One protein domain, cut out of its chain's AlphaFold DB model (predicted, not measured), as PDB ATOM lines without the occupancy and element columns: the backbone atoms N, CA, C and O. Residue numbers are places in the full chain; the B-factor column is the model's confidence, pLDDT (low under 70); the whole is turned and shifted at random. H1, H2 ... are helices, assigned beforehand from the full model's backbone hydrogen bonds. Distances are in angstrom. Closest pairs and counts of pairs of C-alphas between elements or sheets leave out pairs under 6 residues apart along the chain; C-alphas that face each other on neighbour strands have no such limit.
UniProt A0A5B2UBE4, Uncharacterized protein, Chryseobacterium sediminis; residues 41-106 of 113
ATOM      1  N   PHE A  41     -29.712  15.776 -34.720       97.94
ATOM      2  CA  PHE A  41     -28.608  14.822 -34.825       97.94
ATOM      3  C   PHE A  41     -27.576  15.264 -35.869       97.94
ATOM      4  O   PHE A  41     -26.396  15.409 -35.548       97.94
ATOM      5  N   TYR A  42     -28.022  15.591 -37.084       98.31
ATOM      6  CA  TYR A  42     -27.131  16.069 -38.145       98.31
ATOM      7  C   TYR A  42     -26.542  17.445 -37.844       98.31
ATOM      8  O   TYR A  42     -25.387  17.696 -38.171       98.31
ATOM      9  N   LYS A  43     -27.294  18.337 -37.194       98.56
ATOM     10  CA  LYS A  43     -26.772  19.635 -36.756       98.56
ATOM     11  C   LYS A  43     -25.578  19.471 -35.814       98.56
ATOM     12  O   LYS A  43     -24.574  20.151 -36.003       98.56
ATOM     13  N   ASN A  44     -25.657  18.563 -34.841       98.69
ATOM     14  CA  ASN A  44     -24.542  18.300 -33.930       98.69
ATOM     15  C   ASN A  44     -23.353  17.637 -34.642       98.69
ATOM     16  O   ASN A  44     -22.220  18.047 -34.403       98.69
ATOM     17  N   ILE A  45     -23.592  16.697 -35.565       98.56
ATOM     18  CA  ILE A  45     -22.519  16.135 -36.408       98.56
ATOM     19  C   ILE A  45     -21.835  17.241 -37.218       98.56
ATOM     20  O   ILE A  45     -20.617  17.344 -37.192       98.56
ATOM     21  N   ASN A  46     -22.596  18.125 -37.865       98.69
ATOM     22  CA  ASN A  46     -22.038  19.211 -38.672       98.69
ATOM     23  C   ASN A  46     -21.189  20.188 -37.843       98.69
ATOM     24  O   ASN A  46     -20.171  20.681 -38.328       98.69
ATOM     25  N   ILE A  47     -21.580  20.465 -36.593       98.62
ATOM     26  CA  ILE A  47     -20.767  21.273 -35.675       98.62
ATOM     27  C   ILE A  47     -19.423  20.583 -35.429       98.62
ATOM     28  O   ILE A  47     -18.384  21.223 -35.591       98.62
ATOM     29  N   VAL A  48     -19.432  19.283 -35.113       98.44
ATOM     30  CA  VAL A  48     -18.211  18.486 -34.915       98.44
ATOM     31  C   VAL A  48     -17.348  18.477 -36.181       98.44
ATOM     32  O   VAL A  48     -16.182  18.863 -36.112       98.44
ATOM     33  N   ASP A  49     -17.926  18.143 -37.336       98.31
ATOM     34  CA  ASP A  49     -17.254  18.113 -38.642       98.31
ATOM     35  C   ASP A  49     -16.589  19.464 -38.970       98.31
ATOM     36  O   ASP A  49     -15.483  19.517 -39.506       98.31
ATOM     37  N   SER A  50     -17.242  20.580 -38.627       98.19
ATOM     38  CA  SER A  50     -16.734  21.923 -38.929       98.19
ATOM     39  C   SER A  50     -15.591  22.388 -38.021       98.19
ATOM     40  O   SER A  50     -14.846  23.299 -38.401       98.19
ATOM     41  N   LEU A  51     -15.464  21.788 -36.834       98.00
ATOM     42  CA  LEU A  51     -14.572  22.228 -35.760       98.00
ATOM     43  C   LEU A  51     -13.443  21.232 -35.453       98.00
ATOM     44  O   LEU A  51     -12.454  21.646 -34.848       98.00
ATOM     45  N   ILE A  52     -13.539  19.972 -35.899       97.31
ATOM     46  CA  ILE A  52     -12.589  18.891 -35.577       97.31
ATOM     47  C   ILE A  52     -11.124  19.246 -35.877       97.31
ATOM     48  O   ILE A  52     -10.254  18.955 -35.059       97.31
ATOM     49  N   THR A  53     -10.851  19.914 -37.002       95.31
ATOM     50  CA  THR A  53      -9.502  20.358 -37.410       95.31
ATOM     51  C   THR A  53      -9.215  21.831 -37.114       95.31
ATOM     52  O   THR A  53      -8.156  22.331 -37.488       95.31
ATOM     53  N   LYS A  54     -10.155  22.552 -36.488       94.50
ATOM     54  CA  LYS A  54     -10.050  23.997 -36.244       94.50
ATOM     55  C   LYS A  54      -9.893  24.298 -34.759       94.50
ATOM     56  O   LYS A  54      -8.781  24.434 -34.268       94.50
ATOM     57  N   ASN A  55     -11.014  24.436 -34.055       93.69
ATOM     58  CA  ASN A  55     -11.057  24.798 -32.648       93.69
ATOM     59  C   ASN A  55     -12.152  23.986 -31.959       93.69
ATOM     60  O   ASN A  55     -13.343  24.228 -32.173       93.69
ATOM     61  N   GLN A  56     -11.737  23.043 -31.120       95.62
ATOM     62  CA  GLN A  56     -12.625  22.189 -30.339       95.62
ATOM     63  C   GLN A  56     -13.140  22.948 -29.112       95.62
ATOM     64  O   GLN A  56     -12.765  22.698 -27.974       95.62
ATOM     65  N   ASN A  57     -13.972  23.948 -29.383       95.75
ATOM     66  CA  ASN A  57     -14.537  24.844 -28.385       95.75
ATOM     67  C   ASN A  57     -15.729  24.210 -27.638       95.75
ATOM     68  O   ASN A  57     -16.069  23.037 -27.802       95.75
ATOM     69  N   GLU A  58     -16.412  25.006 -26.818       96.88
ATOM     70  CA  GLU A  58     -17.567  24.542 -26.046       96.88
ATOM     71  C   GLU A  58     -18.681  23.940 -26.923       96.88
ATOM     72  O   GLU A  58     -19.278  22.930 -26.547       96.88
ATOM     73  N   SER A  59     -18.947  24.507 -28.106       97.94
ATOM     74  CA  SER A  59     -19.948  23.973 -29.037       97.94
ATOM     75  C   SER A  59     -19.565  22.586 -29.545       97.94
ATOM     76  O   SER A  59     -20.420  21.706 -29.582       97.94
ATOM     77  N   PHE A  60     -18.285  22.360 -29.856       97.94
ATOM     78  CA  PHE A  60     -17.776  21.042 -30.240       97.94
ATOM     79  C   PHE A  60     -18.032  20.002 -29.141       97.94
ATOM     80  O   PHE A  60     -18.620  18.949 -29.395       97.94
ATOM     81  N   HIS A  61     -17.665  20.318 -27.896       96.44
ATOM     82  CA  HIS A  61     -17.844  19.396 -26.773       96.44
ATOM     83  C   HIS A  61     -19.318  19.161 -26.420       96.44
ATOM     84  O   HIS A  61     -19.697  18.026 -26.125       96.44
ATOM     85  N   LYS A  62     -20.171  20.192 -26.497       97.50
ATOM     86  CA  LYS A  62     -21.627  20.044 -26.338       97.50
ATOM     87  C   LYS A  62     -22.216  19.134 -27.412       97.50
ATOM     88  O   LYS A  62     -23.042  18.284 -27.088       97.50
ATOM     89  N   SER A  63     -21.769  19.269 -28.659       98.25
ATOM     90  CA  SER A  63     -22.236  18.419 -29.753       98.25
ATOM     91  C   SER A  63     -21.765  16.975 -29.625       98.25
ATOM     92  O   SER A  63     -22.588  16.072 -29.776       98.25
ATOM     93  N   LEU A  64     -20.507  16.726 -29.242       97.69
ATOM     94  CA  LEU A  64     -20.061  15.372 -28.891       97.69
ATOM     95  C   LEU A  64     -20.895  14.792 -27.745       97.69
ATOM     96  O   LEU A  64     -21.318  13.641 -27.819       97.69
ATOM     97  N   LYS A  65     -21.187  15.596 -26.711       97.12
ATOM     98  CA  LYS A  65     -22.004  15.161 -25.567       97.12
ATOM     99  C   LYS A  65     -23.395  14.747 -26.014       97.12
ATOM    100  O   LYS A  65     -23.854  13.675 -25.632       97.12
ATOM    101  N   PHE A  66     -24.029  15.544 -26.866       98.06
ATOM    102  CA  PHE A  66     -25.309  15.187 -27.461       98.06
ATOM    103  C   PHE A  66     -25.240  13.854 -28.224       98.06
ATOM    104  O   PHE A  66     -26.081  12.985 -28.013       98.06
ATOM    105  N   ILE A  67     -24.231  13.665 -29.080       98.31
ATOM    106  CA  ILE A  67     -24.072  12.437 -29.875       98.31
ATOM    107  C   ILE A  67     -23.858  11.216 -28.965       98.31
ATOM    108  O   ILE A  67     -24.461  10.168 -29.207       98.31
ATOM    109  N   SER A  68     -23.088  11.373 -27.881       97.38
ATOM    110  CA  SER A  68     -22.768  10.299 -26.927       97.38
ATOM    111  C   SER A  68     -23.978   9.699 -26.201       97.38
ATOM    112  O   SER A  68     -23.908   8.585 -25.690       97.38
ATOM    113  N   ILE A  69     -25.115  10.404 -26.185       97.12
ATOM    114  CA  ILE A  69     -26.378   9.891 -25.633       97.12
ATOM    115  C   ILE A  69     -26.913   8.713 -26.466       97.12
ATOM    116  O   ILE A  69     -27.686   7.886 -25.971       97.12
ATOM    117  N   TYR A  70     -26.528   8.645 -27.740       96.44
ATOM    118  CA  TYR A  70     -27.097   7.732 -28.725       96.44
ATOM    119  C   TYR A  70     -26.068   6.767 -29.302       96.44
ATOM    120  O   TYR A  70     -26.359   5.583 -29.430       96.44
ATOM    121  N   SER A  71     -24.878   7.261 -29.639       97.19
ATOM    122  CA  SER A  71     -23.813   6.471 -30.255       97.19
ATOM    123  C   SER A  71     -22.511   6.603 -29.471       97.19
ATOM    124  O   SER A  71     -22.360   7.497 -28.644       97.19
ATOM    125  N   HIS A  72     -21.572   5.693 -29.712       97.44
ATOM    126  CA  HIS A  72     -20.271   5.726 -29.055       97.44
ATOM    127  C   HIS A  72     -19.482   6.987 -29.442       97.44
ATOM    128  O   HIS A  72     -19.517   7.433 -30.589       97.44
ATOM    129  N   VAL A  73     -18.768   7.550 -28.469       97.12
ATOM    130  CA  VAL A  73     -17.825   8.662 -28.622       97.12
ATOM    131  C   VAL A  73     -16.605   8.312 -27.774       97.12
ATOM    132  O   VAL A  73     -16.744   8.145 -26.560       97.12
ATOM    133  N   SER A  74     -15.431   8.206 -28.391       96.31
ATOM    134  CA  SER A  74     -14.170   7.854 -27.734       96.31
ATOM    135  C   SER A  74     -13.567   9.014 -26.923       96.31
ATOM    136  O   SER A  74     -12.472   9.508 -27.214       96.31
ATOM    137  N   TYR A  75     -14.266   9.488 -25.886       92.81
ATOM    138  CA  TYR A  75     -13.784  10.566 -25.006       92.81
ATOM    139  C   TYR A  75     -12.434  10.266 -24.358       92.81
ATOM    140  O   TYR A  75     -11.618  11.170 -24.175       92.81
ATOM    141  N   GLU A  76     -12.184   9.002 -24.034       91.81
ATOM    142  CA  GLU A  76     -10.924   8.522 -23.479       91.81
ATOM    143  C   GLU A  76      -9.739   8.802 -24.403       91.81
ATOM    144  O   GLU A  76      -8.641   9.084 -23.926       91.81
ATOM    145  N   SER A  77      -9.963   8.831 -25.721       87.69
ATOM    146  CA  SER A  77      -8.915   9.185 -26.673       87.69
ATOM    147  C   SER A  77      -8.450  10.627 -26.471       87.69
ATOM    148  O   SER A  77      -7.261  10.888 -26.580       87.69
ATOM    149  N   ALA A  78      -9.327  11.559 -26.085       84.94
ATOM    150  CA  ALA A  78      -8.941  12.953 -25.851       84.94
ATOM    151  C   ALA A  78      -8.032  13.138 -24.619       84.94
ATOM    152  O   ALA A  78      -7.249  14.091 -24.570       84.94
ATOM    153  N   LEU A  79      -8.081  12.225 -23.639       84.62
ATOM    154  CA  LEU A  79      -7.228  12.287 -22.442       84.62
ATOM    155  C   LEU A  79      -5.736  12.194 -22.790       84.62
ATOM    156  O   LEU A  79      -4.913  12.781 -22.092       84.62
ATOM    157  N   ASN A  80      -5.404  11.532 -23.901       82.88
ATOM    158  CA  ASN A  80      -4.030  11.330 -24.361       82.88
ATOM    159  C   ASN A  80      -3.518  12.437 -25.303       82.88
ATOM    160  O   ASN A  80      -2.341  12.440 -25.650       82.88
ATOM    161  N   TYR A  81      -4.373  13.381 -25.716       81.31
ATOM    162  CA  TYR A  81      -4.050  14.414 -26.713       81.31
ATOM    163  C   TYR A  81      -4.368  15.821 -26.196       81.31
ATOM    164  O   TYR A  81      -5.059  16.601 -26.848       81.31
ATOM    165  N   SER A  82      -3.899  16.159 -24.990       86.06
ATOM    166  CA  SER A  82      -4.109  17.488 -24.384       86.06
ATOM    167  C   SER A  82      -5.584  17.914 -24.357       86.06
ATOM    168  O   SER A  82      -5.904  19.080 -24.577       86.06
ATOM    169  N   ARG A  83      -6.495  16.958 -24.111       85.38
ATOM    170  CA  ARG A  83      -7.963  17.136 -24.132       85.38
ATOM    171  C   ARG A  83      -8.557  17.471 -25.504       85.38
ATOM    172  O   ARG A  83      -9.742  17.778 -25.591       85.38
ATOM    173  N   THR A  84      -7.767  17.363 -26.565       92.25
ATOM    174  CA  THR A  84      -8.220  17.488 -27.949       92.25
ATOM    175  C   THR A  84      -8.653  16.117 -28.448       92.25
ATOM    176  O   THR A  84      -7.929  15.136 -28.318       92.25
ATOM    177  N   TYR A  85      -9.837  16.039 -29.033       95.56
ATOM    178  CA  TYR A  85     -10.347  14.854 -29.699       95.56
ATOM    179  C   TYR A  85      -9.508  14.548 -30.946       95.56
ATOM    180  O   TYR A  85      -9.495  15.361 -31.878       95.56
ATOM    181  N   PRO A  86      -8.782  13.421 -30.992       95.12
ATOM    182  CA  PRO A  86      -7.868  13.152 -32.090       95.12
ATOM    183  C   PRO A  86      -8.633  12.814 -33.374       95.12
ATOM    184  O   PRO A  86      -9.618  12.072 -33.353       95.12
ATOM    185  N   TYR A  87      -8.140  13.313 -34.511       95.44
ATOM    186  CA  TYR A  87      -8.792  13.142 -35.816       95.44
ATOM    187  C   TYR A  87      -9.031  11.665 -36.174       95.44
ATOM    188  O   TYR A  87     -10.115  11.305 -36.619       95.44
ATOM    189  N   GLY A  88      -8.064  10.785 -35.889       94.94
ATOM    190  CA  GLY A  88      -8.202   9.352 -36.168       94.94
ATOM    191  C   GLY A  88      -9.270   8.635 -35.325       94.94
ATOM    192  O   GLY A  88      -9.830   7.640 -35.780       94.94
ATOM    193  N   ALA A  89      -9.579   9.124 -34.114       96.31
ATOM    194  CA  ALA A  89     -10.732   8.632 -33.351       96.31
ATOM    195  C   ALA A  89     -12.036   9.169 -33.954       96.31
ATOM    196  O   ALA A  89     -12.977   8.413 -34.171       96.31
ATOM    197  N   TYR A  90     -12.048  10.452 -34.327       97.44
ATOM    198  CA  TYR A  90     -13.182  11.082 -35.000       97.44
ATOM    199  C   TYR A  90     -13.603  10.363 -36.281       97.44
ATOM    200  O   TYR A  90     -14.792  10.133 -36.457       97.44
ATOM    201  N   GLU A  91     -12.681   9.957 -37.157       98.12
ATOM    202  CA  GLU A  91     -13.061   9.266 -38.396       98.12
ATOM    203  C   GLU A  91     -13.811   7.952 -38.128       98.12
ATOM    204  O   GLU A  91     -14.807   7.644 -38.790       98.12
ATOM    205  N   LYS A  92     -13.354   7.194 -37.124       97.94
ATOM    206  CA  LYS A  92     -13.975   5.927 -36.717       97.94
ATOM    207  C   LYS A  92     -15.348   6.165 -36.103       97.94
ATOM    208  O   LYS A  92     -16.324   5.535 -36.515       97.94
ATOM    209  N   ASP A  93     -15.429   7.103 -35.172       98.31
ATOM    210  CA  ASP A  93     -16.666   7.391 -34.460       98.31
ATOM    211  C   ASP A  93     -17.704   8.031 -35.363       98.31
ATOM    212  O   ASP A  93     -18.855   7.614 -35.342       98.31
ATOM    213  N   ARG A  94     -17.308   8.950 -36.248       98.38
ATOM    214  CA  ARG A  94     -18.210   9.560 -37.227       98.38
ATOM    215  C   ARG A  94     -18.905   8.517 -38.085       98.38
ATOM    216  O   ARG A  94     -20.112   8.613 -38.307       98.38
ATOM    217  N   LYS A  95     -18.171   7.501 -38.545       98.44
ATOM    218  CA  LYS A  95     -18.777   6.362 -39.240       98.44
ATOM    219  C   LYS A  95     -19.777   5.636 -38.332       98.44
ATOM    220  O   LYS A  95     -20.916   5.424 -38.738       98.44
ATOM    221  N   GLY A  96     -19.392   5.347 -37.089       98.50
ATOM    222  CA  GLY A  96     -20.269   4.734 -36.088       98.50
ATOM    223  C   GLY A  96     -21.531   5.549 -35.762       98.50
ATOM    224  O   GLY A  96     -22.596   4.974 -35.534       98.50
ATOM    225  N   TRP A  97     -21.466   6.882 -35.778       98.44
ATOM    226  CA  TRP A  97     -22.622   7.763 -35.581       98.44
ATOM    227  C   TRP A  97     -23.630   7.610 -36.717       98.44
ATOM    228  O   TRP A  97     -24.829   7.479 -36.461       98.44
ATOM    229  N   MET A  98     -23.141   7.574 -37.959       98.44
ATOM    230  CA  MET A  98     -23.977   7.391 -39.144       98.44
ATOM    231  C   MET A  98     -24.585   5.990 -39.194       98.44
ATOM    232  O   MET A  98     -25.789   5.862 -39.417       98.44
ATOM    233  N   ASP A  99     -23.792   4.957 -38.908       98.19
ATOM    234  CA  ASP A  99     -24.260   3.569 -38.862       98.19
ATOM    235  C   ASP A  99     -25.336   3.381 -37.782       98.19
ATOM    236  O   ASP A  99     -26.371   2.744 -38.012       98.19
ATOM    237  N   TRP A 100     -25.135   3.983 -36.603       97.69
ATOM    238  CA  TRP A 100     -26.137   3.978 -35.542       97.69
ATOM    239  C   TRP A 100     -27.425   4.672 -35.987       97.69
ATOM    240  O   TRP A 100     -28.511   4.120 -35.801       97.69
ATOM    241  N   TYR A 101     -27.331   5.857 -36.592       97.25
ATOM    242  CA  TYR A 101     -28.509   6.592 -37.039       97.25
ATOM    243  C   TYR A 101     -29.288   5.813 -38.104       97.25
ATOM    244  O   TYR A 101     -30.492   5.621 -37.955       97.25
ATOM    245  N   GLU A 102     -28.615   5.275 -39.122       96.38
ATOM    246  CA  GLU A 102     -29.254   4.491 -40.183       96.38
ATOM    247  C   GLU A 102     -29.985   3.258 -39.640       96.38
ATOM    248  O   GLU A 102     -31.103   2.960 -40.065       96.38
ATOM    249  N   LYS A 103     -29.404   2.591 -38.638       95.88
ATOM    250  CA  LYS A 103     -30.011   1.434 -37.971       95.88
ATOM    251  C   LYS A 103     -31.237   1.790 -37.122       95.88
ATOM    252  O   LYS A 103     -32.118   0.948 -36.963       95.88
ATOM    253  N   ASN A 104     -31.297   3.001 -36.566       95.75
ATOM    254  CA  ASN A 104     -32.305   3.384 -35.570       95.75
ATOM    255  C   ASN A 104     -33.333   4.414 -36.068       95.75
ATOM    256  O   ASN A 104     -34.351   4.615 -35.407       95.75
ATOM    257  N   LYS A 105     -33.120   5.075 -37.214       94.25
ATOM    258  CA  LYS A 105     -33.952   6.205 -37.681       94.25
ATOM    259  C   LYS A 105     -35.447   5.890 -37.820       94.25
ATOM    260  O   LYS A 105     -36.270   6.794 -37.710       94.25
ATOM    261  N   CYS A 106     -35.805   4.619 -38.009       93.19
ATOM    262  CA  CYS A 106     -37.191   4.152 -38.113       93.19
ATOM    263  C   CYS A 106     -37.831   3.771 -36.761       93.19
ATOM    264  O   CYS A 106     -39.000   3.400 -36.727       93.19
TER     265      CYS A 106
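Overview. This is residues 41 to 106 of the 113 residues of an uncharacterized protein of Chryseobacterium sediminis (UniProt A0A5B2UBE4). A helical hairpin of H1 and H2 sits over one side of a long helix, H4, which runs side by side with H1, the opposite way and at a shallow tilt of 11 degrees, and lies along the longest axis. Short H3 lies near the first turns of H4, and the helices meet H4 only loosely. The printed part has 66 residues, with four named helices in the order H1, H2, H3, H4 and no named strand: all helix. It is compact, with a radius of gyration of the C-alphas of 11.2 A, and only just elongated, spanning 38 by 19 by 17 A.

Along the chain. Find C-alpha 41 at (-28.608, 14.822, -34.825); from there H1 runs through residues 41 to 51, 15.9 A. Next comes H2, residues 58 to 68, 15.2 A. H3 takes residues 75 to 79, 7.2 A. Look for C-alpha 87 at (-8.792, 13.142, -35.816), where H4 begins; it runs 25.5 A to C-alpha 104 at (-32.305, 3.384, -35.570).

Arrangement. Look first at H1 and H2, a hairpin: they touch, closest at the C-alphas of Asn 44 and Ser 63, 4.8 A, at a steep tilt of 43 degrees, opposite ways. H1 and H4 are close but not clearly touching, closest at the C-alphas of Ile 45 and Arg 94, 7.9 A, at a shallow tilt of 11 degrees, opposite ways. H2 and H4 are likewise close but not clearly touching, at the C-alphas of Ile 67 and Trp 97, 7.5 A. So are H3 and H4, at the C-alphas of Ser 77 and Ala 89, 6.9 A. H3 is apart from H1 and H2. In H1 and H2 every O i to N i+4 pair is within hydrogen-bond range; in H4 13 of 14 are, and in H3 0 of 1, beside 2 of 2 O i to N i+3 pairs.

Size, cuts and confidence. The two C-alphas farthest apart, those of Ser 82 and Cys 106, are 38.2 A apart. The printed part has no cut, and its three links are short. The model's mean pLDDT over the printed part is 95.6, and no printed residue is under 70.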